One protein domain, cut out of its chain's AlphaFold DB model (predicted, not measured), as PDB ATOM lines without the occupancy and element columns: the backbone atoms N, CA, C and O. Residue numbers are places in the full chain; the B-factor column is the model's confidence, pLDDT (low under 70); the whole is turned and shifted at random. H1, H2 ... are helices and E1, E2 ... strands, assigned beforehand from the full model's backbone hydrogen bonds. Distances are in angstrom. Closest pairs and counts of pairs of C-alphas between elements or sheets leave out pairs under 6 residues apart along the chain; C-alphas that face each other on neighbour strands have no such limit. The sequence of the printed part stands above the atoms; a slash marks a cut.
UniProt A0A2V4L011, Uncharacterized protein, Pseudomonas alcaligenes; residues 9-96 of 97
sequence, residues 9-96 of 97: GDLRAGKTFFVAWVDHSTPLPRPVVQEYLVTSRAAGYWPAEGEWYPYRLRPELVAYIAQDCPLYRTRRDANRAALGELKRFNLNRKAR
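This is residues 9 to 96 of the 97 residues of an uncharacterized protein of Pseudomonas alcaligenes (UniProt A0A2V4L011). What shape do these atoms make? A long two-stranded hairpin, E1 and E2, has the longer helix H2 packed on it through residues 75 to 89, while the shorter helix H1 lies near the end of the hairpin where E1 begins and E2 ends. A long loop, residues 39 to 58, swings out from E2 and folds back to it before H1, and residues 91 to 96, of which 91 to 94 belong to H2, stick out. What is it built of? The printed part has 88 residues, with two named strands and two named helices in the order E1, E2, H1, H2; the sheet E1 - E2 is antiparallel and the class is mixed, helices and strands. How closely is it drawn together? It is loose, with a radius of gyration of the C-alphas of 15.0 A, and elongated, spanning 51 by 29 by 19 A.

How are the strands paired? E1, residues 16 to 23, and E2, residues 30 to 38, form a hairpin of antiparallel neighbours at 156 degrees. N 19 and O 34 are 2.9 A apart and N 32 and O 21 are 2.8 A apart, both within hydrogen-bond range. Where is the long helix? H2, residues 75 to 94, has 12 pairs of C-alphas within 8 A with each strand; the closest C-alphas are those of Ala 20 and Ala 78 for E1, and of Pro 31 and Ala 82 for E2, 5.2 A in each case. Where is the other helix? H1, residues 59 to 68, has 2 pairs of C-alphas within 8 A with E2, the closest being those of Val 38 and Pro 59 at 6.4 A; it is apart from E1 and from H2. How do the helix backbones run? In H2 every O i to N i+4 pair is within hydrogen-bond range, and in H1 4 of 6 are.

Where do the strands lie? E1 begins at C-alpha 16, (107.064, -60.023, 35.203), and is 21.8 A long from first to last C-alpha; E2 is 25.7 A long. Where do the helices lie? H1 begins at C-alpha 59, (108.473, -50.786, 42.369), and is 15.2 A long. H2 is 28.7 A long and ends at C-alpha 94, (112.557, -44.448, 2.291).

How far does it reach? The two C-alphas farthest apart, those of Ala 42 and Arg 96, are 51.8 A apart. Which links are long? The link from E2 to H1 is long, with 20 residues, and a short parallel pairing joins residues 56 to 57 to residues 37 to 38 of E2. The links E1 to E2 and H1 to H2 are short, and the printed part has no cut. Where is confidence low? The mean pLDDT of the printed part is 88.4, and residues 43 to 44 and 94 to 96 are under 70.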
ATOM      1  N   GLY A   9      99.708 -49.427  38.652       85.75
ATOM      2  CA  GLY A   9      99.018 -50.053  39.792       85.75
ATOM      3  C   GLY A   9      98.682 -51.547  39.631       85.75
ATOM      4  O   GLY A   9      98.347 -52.203  40.617       85.75
ATOM      5  N   ASP A  10      98.783 -52.106  38.419       88.69
ATOM      6  CA  ASP A  10      98.576 -53.540  38.177       88.69
ATOM      7  C   ASP A  10      99.835 -54.368  38.505       88.69
ATOM      8  O   ASP A  10      99.747 -55.590  38.661       88.69
ATOM      9  N   LEU A  11     101.009 -53.728  38.568       89.88
ATOM     10  CA  LEU A  11     102.287 -54.389  38.807       89.88
ATOM     11  C   LEU A  11     102.573 -54.474  40.303       89.88
ATOM     12  O   LEU A  11     102.762 -53.478  40.993       89.88
ATOM     13  N   ARG A  12     102.615 -55.710  40.798       89.62
ATOM     14  CA  ARG A  12     102.960 -56.055  42.179       89.62
ATOM     15  C   ARG A  12     104.187 -56.959  42.187       89.62
ATOM     16  O   ARG A  12     104.526 -57.545  41.159       89.62
ATOM     17  N   ALA A  13     104.811 -57.101  43.353       91.69
ATOM     18  CA  ALA A  13     105.920 -58.029  43.547       91.69
ATOM     19  C   ALA A  13     105.582 -59.440  43.020       91.69
ATOM     20  O   ALA A  13     104.455 -59.916  43.163       91.69
ATOM     21  N   GLY A  14     106.556 -60.085  42.379       91.50
ATOM     22  CA  GLY A  14     106.419 -61.392  41.734       91.50
ATOM     23  C   GLY A  14     105.843 -61.356  40.315       91.50
ATOM     24  O   GLY A  14     105.764 -62.399  39.671       91.50
ATOM     25  N   LYS A  15     105.428 -60.195  39.793       94.25
ATOM     26  CA  LYS A  15     105.006 -60.064  38.391       94.25
ATOM     27  C   LYS A  15     106.192 -59.793  37.481       94.25
ATOM     28  O   LYS A  15     107.064 -59.002  37.825       94.25
ATOM     29  N   THR A  16     106.168 -60.391  36.296       96.00
ATOM     30  CA  THR A  16     107.064 -60.023  35.203       96.00
ATOM     31  C   THR A  16     106.371 -59.085  34.224       96.00
ATOM     32  O   THR A  16     105.153 -59.150  34.017       96.00
ATOM     33  N   PHE A  17     107.147 -58.192  33.628       96.50
ATOM     34  CA  PHE A  17     106.723 -57.354  32.515       96.50
ATOM     35  C   PHE A  17     107.847 -57.245  31.493       96.50
ATOM     36  O   PHE A  17     109.001 -57.575  31.764       96.50
ATOM     37  N   PHE A  18     107.484 -56.787  30.303       97.56
ATOM     38  CA  PHE A  18     108.406 -56.637  29.191       97.56
ATOM     39  C   PHE A  18     108.390 -55.191  28.722       97.56
ATOM     40  O   PHE A  18     107.318 -54.596  28.603       97.56
ATOM     41  N   VAL A  19     109.553 -54.644  28.411       96.88
ATOM     42  CA  VAL A  19     109.678 -53.377  27.685       96.88
ATOM     43  C   VAL A  19     110.294 -53.657  26.327       96.88
ATOM     44  O   VAL A  19     110.976 -54.667  26.140       96.88
ATOM     45  N   ALA A  20     110.020 -52.785  25.368       95.88
ATOM     46  CA  ALA A  20     110.482 -52.953  24.006       95.88
ATOM     47  C   ALA A  20     110.947 -51.614  23.449       95.88
ATOM     48  O   ALA A  20     110.310 -50.598  23.720       95.88
ATOM     49  N   TRP A  21     112.018 -51.636  22.667       93.50
ATOM     50  CA  TRP A  21     112.517 -50.479  21.929       93.50
ATOM     51  C   TRP A  21     113.231 -50.937  20.657       93.50
ATOM     52  O   TRP A  21     113.463 -52.133  20.454       93.50
ATOM     53  N   VAL A  22     113.578 -49.992  19.789       93.19
ATOM     54  CA  VAL A  22     114.474 -50.238  18.658       93.19
ATOM     55  C   VAL A  22     115.864 -49.731  19.030       93.19
ATOM     56  O   VAL A  22     116.053 -48.557  19.336       93.19
ATOM     57  N   ASP A  23     116.845 -50.626  19.036       91.25
ATOM     58  CA  ASP A  23     118.245 -50.277  19.246       91.25
ATOM     59  C   ASP A  23     118.838 -49.733  17.942       91.25
ATOM     60  O   ASP A  23     118.927 -50.444  16.937       91.25
ATOM     61  N   HIS A  24     119.226 -48.459  17.984       88.38
ATOM     62  CA  HIS A  24     119.815 -47.706  16.878       88.38
ATOM     63  C   HIS A  24     121.341 -47.563  16.991       88.38
ATOM     64  O   HIS A  24     121.939 -46.822  16.214       88.38
ATOM     65  N   SER A  25     121.990 -48.259  17.930       87.38
ATOM     66  CA  SER A  25     123.448 -48.190  18.122       87.38
ATOM     67  C   SER A  25     124.257 -48.786  16.963       87.38
ATOM     68  O   SER A  25     125.457 -48.546  16.862       87.38
ATOM     69  N   THR A  26     123.614 -49.546  16.069       84.00
ATOM     70  CA  THR A  26     124.251 -50.148  14.891       84.00
ATOM     71  C   THR A  26     123.597 -49.658  13.591       84.00
ATOM     72  O   THR A  26     122.443 -49.219  13.617       84.00
ATOM     73  N   PRO A  27     124.273 -49.773  12.427       83.69
ATOM     74  CA  PRO A  27     123.705 -49.381  11.131       83.69
ATOM     75  C   PRO A  27     122.413 -50.115  10.746       83.69
ATOM     76  O   PRO A  27     121.667 -49.633   9.894       83.69
ATOM     77  N   LEU A  28     122.152 -51.278  11.353       85.00
ATOM     78  CA  LEU A  28     120.942 -52.070  11.162       85.00
ATOM     79  C   LEU A  28     120.116 -52.032  12.456       85.00
ATOM     80  O   LEU A  28     120.375 -52.825  13.365       85.00
ATOM     81  N   PRO A  29     119.118 -51.131  12.563       89.19
ATOM     82  CA  PRO A  29     118.315 -51.024  13.768       89.19
ATOM     83  C   PRO A  29     117.622 -52.347  14.079       89.19
ATOM     84  O   PRO A  29     117.024 -52.971  13.195       89.19
ATOM     85  N   ARG A  30     117.689 -52.775  15.339       90.75
ATOM     86  CA  ARG A  30     117.176 -54.082  15.771       90.75
ATOM     87  C   ARG A  30     116.127 -53.925  16.868       90.75
ATOM     88  O   ARG A  30     116.305 -53.103  17.764       90.75
ATOM     89  N   PRO A  31     115.030 -54.695  16.827       93.56
ATOM     90  CA  PRO A  31     114.063 -54.684  17.910       93.56
ATOM     91  C   PRO A  31     114.686 -55.353  19.139       93.56
ATOM     92  O   PRO A  31     115.231 -56.454  19.044       93.56
ATOM     93  N   VAL A  32     114.572 -54.708  20.291       94.19
ATOM     94  CA  VAL A  32     115.012 -55.240  21.579       94.19
ATOM     95  C   VAL A  32     113.804 -55.395  22.486       94.19
ATOM     96  O   VAL A  32     112.914 -54.545  22.522       94.19
ATOM     97  N   VAL A  33     113.766 -56.513  23.209       96.06
ATOM     98  CA  VAL A  33     112.781 -56.763  24.260       96.06
ATOM     99  C   VAL A  33     113.510 -57.201  25.512       96.06
ATOM    100  O   VAL A  33     114.186 -58.232  25.506       96.06
ATOM    101  N   GLN A  34     113.308 -56.441  26.580       96.06
ATOM    102  CA  GLN A  34     113.866 -56.718  27.892       96.06
ATOM    103  C   GLN A  34     112.765 -57.196  28.832       96.06
ATOM    104  O   GLN A  34     111.658 -56.653  28.845       96.06
ATOM    105  N   GLU A  35     113.077 -58.230  29.605       96.38
ATOM    106  CA  GLU A  35     112.204 -58.759  30.648       96.38
ATOM    107  C   GLU A  35     112.664 -58.256  32.013       96.38
ATOM    108  O   GLU A  35     113.866 -58.205  32.286       96.38
ATOM    109  N   TYR A  36     111.691 -57.940  32.865       95.38
ATOM    110  CA  TYR A  36     111.916 -57.544  34.244       95.38
ATOM    111  C   TYR A  36     110.974 -58.272  35.197       95.38
ATOM    112  O   TYR A  36     109.793 -58.464  34.896       95.38
ATOM    113  N   LEU A  37     111.480 -58.600  36.383       94.25
ATOM    114  CA  LEU A  37     110.731 -59.107  37.526       94.25
ATOM    115  C   LEU A  37     110.563 -58.003  38.576       94.25
ATOM    116  O   LEU A  37     111.543 -57.471  39.100       94.25
ATOM    117  N   VAL A  38     109.318 -57.699  38.938       93.12
ATOM    118  CA  VAL A  38     109.005 -56.767  40.025       93.12
ATOM    119  C   VAL A  38     109.279 -57.443  41.364       93.12
ATOM    120  O   VAL A  38     108.730 -58.501  41.671       93.12
ATOM    121  N   THR A  39     110.096 -56.812  42.194       91.75
ATOM    122  CA  THR A  39     110.413 -57.249  43.559       91.75
ATOM    123  C   THR A  39     109.595 -56.469  44.589       91.75
ATOM    124  O   THR A  39     108.942 -55.475  44.264       91.75
ATOM    125  N   SER A  40     109.569 -56.931  45.842       85.00
ATOM    126  CA  SER A  40     109.015 -56.131  46.939       85.00
ATOM    127  C   SER A  40     110.021 -55.059  47.366       85.00
ATOM    128  O   SER A  40     111.219 -55.199  47.142       85.00
ATOM    129  N   ARG A  41     109.550 -53.992  48.022       78.12
ATOM    130  CA  ARG A  41     110.431 -52.926  48.526       78.12
ATOM    131  C   ARG A  41     111.434 -53.441  49.572       78.12
ATOM    132  O   ARG A  41     112.573 -52.986  49.588       78.12
ATOM    133  N   ALA A  42     111.009 -54.389  50.414       73.31
ATOM    134  CA  ALA A  42     111.818 -54.976  51.486       73.31
ATOM    135  C   ALA A  42     112.838 -56.012  50.981       73.31
ATOM    136  O   ALA A  42     113.952 -56.057  51.482       73.31
ATOM    137  N   ALA A  43     112.487 -56.799  49.956       66.19
ATOM    138  CA  ALA A  43     113.407 -57.728  49.284       66.19
ATOM    139  C   ALA A  43     114.116 -57.079  48.076       66.19
ATOM    140  O   ALA A  43     114.598 -57.774  47.181       66.19
ATOM    141  N   GLY A  44     114.081 -55.747  47.996       63.16
ATOM    142  CA  GLY A  44     114.354 -54.995  46.782       63.16
ATOM    143  C   GLY A  44     115.824 -55.017  46.393       63.16
ATOM    144  O   GLY A  44     116.655 -54.462  47.105       63.16
ATOM    145  N   TYR A  45     116.111 -55.593  45.228       73.31
ATOM    146  CA  TYR A  45     117.409 -55.498  44.572       73.31
ATOM    147  C   TYR A  45     117.628 -54.069  44.074       73.31
ATOM    148  O   TYR A  45     116.829 -53.564  43.282       73.31
ATOM    149  N   TRP A  46     118.684 -53.417  44.553       80.81
ATOM    150  CA  TRP A  46     119.212 -52.234  43.888       80.81
ATOM    151  C   TRP A  46     120.267 -52.685  42.882       80.81
ATOM    152  O   TRP A  46     121.129 -53.478  43.265       80.81
ATOM    153  N   PRO A  47     120.197 -52.215  41.629       81.50
ATOM    154  CA  PRO A  47     121.204 -52.541  40.631       81.50
ATOM    155  C   PRO A  47     122.577 -52.083  41.109       81.50
ATOM    156  O   PRO A  47     122.694 -50.999  41.690       81.50
ATOM    157  N   ALA A  48     123.597 -52.905  40.884       82.38
ATOM    158  CA  ALA A  48     124.964 -52.512  41.192       82.38
ATOM    159  C   ALA A  48     125.418 -51.379  40.258       82.38
ATOM    160  O   ALA A  48     124.881 -51.193  39.162       82.38
ATOM    161  N   GLU A  49     126.431 -50.621  40.678       83.25
ATOM    162  CA  GLU A  49     127.052 -49.636  39.800       83.25
ATOM    163  C   GLU A  49     127.585 -50.325  38.532       83.25
ATOM    164  O   GLU A  49     128.259 -51.353  38.601       83.25
ATOM    165  N   GLY A  50     127.225 -49.790  37.363       82.06
ATOM    166  CA  GLY A  50     127.582 -50.373  36.069       82.06
ATOM    167  C   GLY A  50     126.727 -51.564  35.627       82.06
ATOM    168  O   GLY A  50     126.984 -52.112  34.558       82.06
ATOM    169  N   GLU A  51     125.698 -51.967  36.376       83.94
ATOM    170  CA  GLU A  51     124.772 -53.002  35.918       83.94
ATOM    171  C   GLU A  51     123.737 -52.429  34.943       83.94
ATOM    172  O   GLU A  51     122.775 -51.749  35.314       83.94
ATOM    173  N   TRP A  52     123.921 -52.742  33.663       78.00
ATOM    174  CA  TRP A  52     122.998 -52.343  32.607       78.00
ATOM    175  C   TRP A  52     121.822 -53.325  32.525       78.00
ATOM    176  O   TRP A  52     122.014 -54.524  32.345       78.00
ATOM    177  N   TYR A  53     120.597 -52.798  32.610       83.06
ATOM    178  CA  TYR A  53     119.335 -53.546  32.463       83.06
ATOM    179  C   TYR A  53     119.153 -54.726  33.450       83.06
ATOM    180  O   TYR A  53     118.927 -55.864  33.028       83.06
ATOM    181  N   PRO A  54     119.167 -54.461  34.766       89.38
ATOM    182  CA  PRO A  54     119.008 -55.473  35.816       89.38
ATOM    183  C   PRO A  54     117.684 -56.232  35.677       89.38
ATOM    184  O   PRO A  54     116.627 -55.622  35.545       89.38
ATOM    185  N   TYR A  55     117.698 -57.564  35.779       90.94
ATOM    186  CA  TYR A  55     116.469 -58.366  35.653       90.94
ATOM    187  C   TYR A  55     115.441 -58.070  36.759       90.94
ATOM    188  O   TYR A  55     114.234 -58.113  36.525       90.94
ATOM    189  N   ARG A  56     115.894 -57.783  37.981       91.69
ATOM    190  CA  ARG A  56     115.029 -57.531  39.140       91.69
ATOM    191  C   ARG A  56     114.898 -56.037  39.381       91.69
ATOM    192  O   ARG A  56     115.902 -55.347  39.507       91.69
ATOM    193  N   LEU A  57     113.667 -55.555  39.513       91.12
ATOM    194  CA  LEU A  57     113.391 -54.141  39.734       91.12
ATOM    195  C   LEU A  57     112.522 -53.921  40.957       91.12
ATOM    196  O   LEU A  57     111.564 -54.654  41.216       91.12
ATOM    197  N   ARG A  58     112.836 -52.869  41.704       90.19
ATOM    198  CA  ARG A  58     111.969 -52.367  42.769       90.19
ATOM    199  C   ARG A  58     110.790 -51.590  42.180       90.19
ATOM    200  O   ARG A  58     110.940 -51.015  41.101       90.19
ATOM    201  N   PRO A  59     109.644 -51.501  42.878       89.94
ATOM    202  CA  PRO A  59     108.473 -50.786  42.369       89.94
ATOM    203  C   PRO A  59     108.761 -49.331  41.975       89.94
ATOM    204  O   PRO A  59     108.183 -48.835  41.013       89.94
ATOM    205  N   GLU A  60     109.687 -48.663  42.668       89.75
ATOM    206  CA  GLU A  60     110.073 -47.283  42.360       89.75
ATOM    207  C   GLU A  60     110.793 -47.166  41.003       89.75
ATOM    208  O   GLU A  60     110.506 -46.261  40.226       89.75
ATOM    209  N   LEU A  61     111.666 -48.125  40.674       90.25
ATOM    210  CA  LEU A  61     112.348 -48.181  39.376       90.25
ATOM    211  C   LEU A  61     111.389 -48.570  38.248       90.25
ATOM    212  O   LEU A  61     111.490 -48.060  37.136       90.25
ATOM    213  N   VAL A  62     110.416 -49.437  38.536       92.00
ATOM    214  CA  VAL A  62     109.344 -49.759  37.582       92.00
ATOM    215  C   VAL A  62     108.523 -48.511  37.259       92.00
ATOM    216  O   VAL A  62     108.192 -48.291  36.098       92.00
ATOM    217  N   ALA A  63     108.214 -47.685  38.266       92.00
ATOM    218  CA  ALA A  63     107.498 -46.428  38.075       92.00
ATOM    219  C   ALA A  63     108.277 -45.448  37.194       92.00
ATOM    220  O   ALA A  63     107.671 -44.835  36.322       92.00
ATOM    221  N   TYR A  64     109.594 -45.355  37.383       90.62
ATOM    222  CA  TYR A  64     110.472 -44.563  36.523       90.62
ATOM    223  C   TYR A  64     110.421 -45.048  35.065       90.62
ATOM    224  O   TYR A  64     110.078 -44.281  34.176       90.62
ATOM    225  N   ILE A  65     110.624 -46.348  34.818       91.38
ATOM    226  CA  ILE A  65     110.553 -46.925  33.460       91.38
ATOM    227  C   ILE A  65     109.184 -46.685  32.805       91.38
ATOM    228  O   ILE A  65     109.101 -46.461  31.598       91.38
ATOM    229  N   ALA A  66     108.102 -46.728  33.585       92.88
ATOM    230  CA  ALA A  66     106.743 -46.529  33.087       92.88
ATOM    231  C   ALA A  66     106.471 -45.114  32.548       92.88
ATOM    232  O   ALA A  66     105.452 -44.929  31.881       92.88
ATOM    233  N   GLN A  67     107.321 -44.130  32.869       91.94
ATOM    234  CA  GLN A  67     107.194 -42.758  32.370       91.94
ATOM    235  C   GLN A  67     107.513 -42.683  30.876       91.94
ATOM    236  O   GLN A  67     106.784 -42.030  30.133       91.94
ATOM    237  N   ASP A  68     108.527 -43.431  30.439       88.69
ATOM    238  CA  ASP A  68     109.039 -43.364  29.069       88.69
ATOM    239  C   ASP A  68     108.602 -44.557  28.207       88.69
ATOM    240  O   ASP A  68     108.502 -44.449  26.984       88.69
ATOM    241  N   CYS A  69     108.301 -45.704  28.829       90.31
ATOM    242  CA  CYS A  69     108.089 -46.965  28.122       90.31
ATOM    243  C   CYS A  69     106.774 -47.665  28.513       90.31
ATOM    244  O   CYS A  69     106.478 -47.853  29.697       90.31
ATOM    245  N   PRO A  70     106.000 -48.186  27.538       95.38
ATOM    246  CA  PRO A  70     104.882 -49.077  27.830       95.38
ATOM    247  C   PRO A  70     105.344 -50.397  28.467       95.38
ATOM    248  O   PRO A  70     106.266 -51.053  27.984       95.38
ATOM    249  N   LEU A  71     104.634 -50.842  29.508       96.75
ATOM    250  CA  LEU A  71     104.937 -52.089  30.219       96.75
ATOM    251  C   LEU A  71     104.065 -53.236  29.688       96.75
ATOM    252  O   LEU A  71     102.887 -53.346  30.035       96.75
ATOM    253  N   TYR A  72     104.601 -54.091  28.822       97.38
ATOM    254  CA  TYR A  72     103.859 -55.175  28.174       97.38
ATOM    255  C   TYR A  72     103.682 -56.391  29.083       97.38
ATOM    256  O   TYR A  72     104.576 -56.781  29.833       97.38
ATOM    257  N   ARG A  73     102.521 -57.041  28.964       96.12
ATOM    258  CA  ARG A  73     102.197 -58.267  29.714       96.12
ATOM    259  C   ARG A  73     102.869 -59.514  29.153       96.12
ATOM    260  O   ARG A  73     102.982 -60.508  29.857       96.12
ATOM    261  N   THR A  74     103.249 -59.489  27.876       96.56
ATOM    262  CA  THR A  74     103.847 -60.634  27.188       96.56
ATOM    263  C   THR A  74     105.008 -60.193  26.309       96.56
ATOM    264  O   THR A  74     104.958 -59.131  25.682       96.56
ATOM    265  N   ARG A  75     106.014 -61.066  26.178       96.81
ATOM    266  CA  ARG A  75     107.120 -60.884  25.229       96.81
ATOM    267  C   ARG A  75     106.626 -60.742  23.787       96.81
ATOM    268  O   ARG A  75     107.194 -59.994  23.001       96.81
ATOM    269  N   ARG A  76     105.534 -61.435  23.438       96.38
ATOM    270  CA  ARG A  76     104.914 -61.378  22.106       96.38
ATOM    271  C   ARG A  76     104.379 -59.983  21.780       96.38
ATOM    272  O   ARG A  76     104.591 -59.504  20.668       96.38
ATOM    273  N   ASP A  77     103.678 -59.349  22.716       96.75
ATOM    274  CA  ASP A  77     103.140 -58.003  22.508       96.75
ATOM    275  C   ASP A  77     104.254 -56.952  22.453       96.75
ATOM    276  O   ASP A  77     104.207 -56.083  21.582       96.75
ATOM    277  N   ALA A  78     105.278 -57.091  23.301       97.12
ATOM    278  CA  ALA A  78     106.493 -56.277  23.268       97.12
ATOM    279  C   ALA A  78     107.207 -56.369  21.904       97.12
ATOM    280  O   ALA A  78     107.421 -55.357  21.240       97.12
ATOM    281  N   ASN A  79     107.469 -57.588  21.418       96.25
ATOM    282  CA  ASN A  79     108.074 -57.818  20.100       96.25
ATOM    283  C   ASN A  79     107.245 -57.206  18.967       96.25
ATOM    284  O   ASN A  79     107.786 -56.591  18.050       96.25
ATOM    285  N   ARG A  80     105.915 -57.362  19.014       95.94
ATOM    286  CA  ARG A  80     105.024 -56.778  18.007       95.94
ATOM    287  C   ARG A  80     105.130 -55.251  17.988       95.94
ATOM    288  O   ARG A  80     105.072 -54.673  16.905       95.94
ATOM    289  N   ALA A  81     105.264 -54.618  19.152       95.25
ATOM    290  CA  ALA A  81     105.432 -53.175  19.252       95.25
ATOM    291  C   ALA A  81     106.764 -52.713  18.643       95.25
ATOM    292  O   ALA A  81     106.733 -51.900  17.721       95.25
ATOM    293  N   ALA A  82     107.892 -53.306  19.050       94.81
ATOM    294  CA  ALA A  82     109.212 -52.950  18.517       94.81
ATOM    295  C   ALA A  82     109.322 -53.185  17.000       94.81
ATOM    296  O   ALA A  82     109.841 -52.347  16.268       94.81
ATOM    297  N   LEU A  83     108.762 -54.286  16.483       94.56
ATOM    298  CA  LEU A  83     108.699 -54.521  15.034       94.56
ATOM    299  C   LEU A  83     107.824 -53.490  14.311       94.56
ATOM    300  O   LEU A  83     108.116 -53.120  13.173       94.56
ATOM    301  N   GLY A  84     106.733 -53.044  14.936       92.56
ATOM    302  CA  GLY A  84     105.881 -51.986  14.398       92.56
ATOM    303  C   GLY A  84     106.612 -50.648  14.304       92.56
ATOM    304  O   GLY A  84     106.512 -49.964  13.287       92.56
ATOM    305  N   GLU A  85     107.382 -50.304  15.332       90.25
ATOM    306  CA  GLU A  85     108.224 -49.109  15.371       90.25
ATOM    307  C   GLU A  85     109.342 -49.160  14.325       90.25
ATOM    308  O   GLU A  85     109.465 -48.242  13.514       90.25
ATOM    309  N   LEU A  86     110.067 -50.280  14.238       90.62
ATOM    310  CA  LEU A  86     111.108 -50.493  13.232       90.62
ATOM    311  C   LEU A  86     110.572 -50.330  11.802       90.62
ATOM    312  O   LEU A  86     111.209 -49.708  10.952       90.62
ATOM    313  N   LYS A  87     109.372 -50.857  11.523       90.00
ATOM    314  CA  LYS A  87     108.716 -50.679  10.219       90.00
ATOM    315  C   LYS A  87     108.429 -49.210   9.922       90.00
ATOM    316  O   LYS A  87     108.698 -48.770   8.808       90.00
ATOM    317  N   ARG A  88     107.914 -48.450  10.895       86.44
ATOM    318  CA  ARG A  88     107.655 -47.006  10.742       86.44
ATOM    319  C   ARG A  88     108.942 -46.234  10.476       86.44
ATOM    320  O   ARG A  88     108.976 -45.419   9.561       86.44
ATOM    321  N   PHE A  89     110.004 -46.539  11.218       82.88
ATOM    322  CA  PHE A  89     111.320 -45.943  11.005       82.88
ATOM    323  C   PHE A  89     111.832 -46.192   9.577       82.88
ATOM    324  O   PHE A  89     112.214 -45.256   8.875       82.88
ATOM    325  N   ASN A  90     111.767 -47.441   9.107       82.69
ATOM    326  CA  ASN A  90     112.214 -47.810   7.762       82.69
ATOM    327  C   ASN A  90     111.372 -47.167   6.650       82.69
ATOM    328  O   ASN A  90     111.924 -46.773   5.624       82.69
ATOM    329  N   LEU A  91     110.054 -47.042   6.841       81.50
ATOM    330  CA  LEU A  91     109.176 -46.334   5.903       81.50
ATOM    331  C   LEU A  91     109.555 -44.851   5.800       81.50
ATOM    332  O   LEU A  91     109.725 -44.342   4.696       81.50
ATOM    333  N   ASN A  92     109.783 -44.188   6.935       76.75
ATOM    334  CA  ASN A  92     110.174 -42.779   6.966       76.75
ATOM    335  C   ASN A  92     111.558 -42.533   6.341       76.75
ATOM    336  O   ASN A  92     111.764 -41.496   5.716       76.75
ATOM    337  N   ARG A  93     112.501 -43.482   6.459       73.19
ATOM    338  CA  ARG A  93     113.806 -43.401   5.777       73.19
ATOM    339  C   ARG A  93     113.688 -43.475   4.259       73.19
ATOM    340  O   ARG A  93     114.419 -42.777   3.577       73.19
ATOM    341  N   LYS A  94     112.790 -44.318   3.740       69.75
ATOM    342  CA  LYS A  94     112.557 -44.448   2.291       69.75
ATOM    343  C   LYS A  94     111.842 -43.237   1.688       69.75
ATOM    344  O   LYS A  94     111.931 -43.034   0.488       69.75
ATOM    345  N   ALA A  95     111.123 -42.471   2.506       65.38
ATOM    346  CA  ALA A  95     110.371 -41.296   2.075       65.38
ATOM    347  C   ALA A  95     111.201 -39.996   2.039       65.38
ATOM    348  O   ALA A  95     110.672 -38.963   1.636       65.38
ATOM    349  N   ARG A  96     112.472 -40.015   2.473       56.16
ATOM    350  CA  ARG A  96     113.380 -38.866   2.331       56.16
ATOM    351  C   ARG A  96     114.143 -38.989   0.997       56.16
ATOM    352  O   ARG A  96     114.784 -40.027   0.827       56.16
TER     353      ARG A  96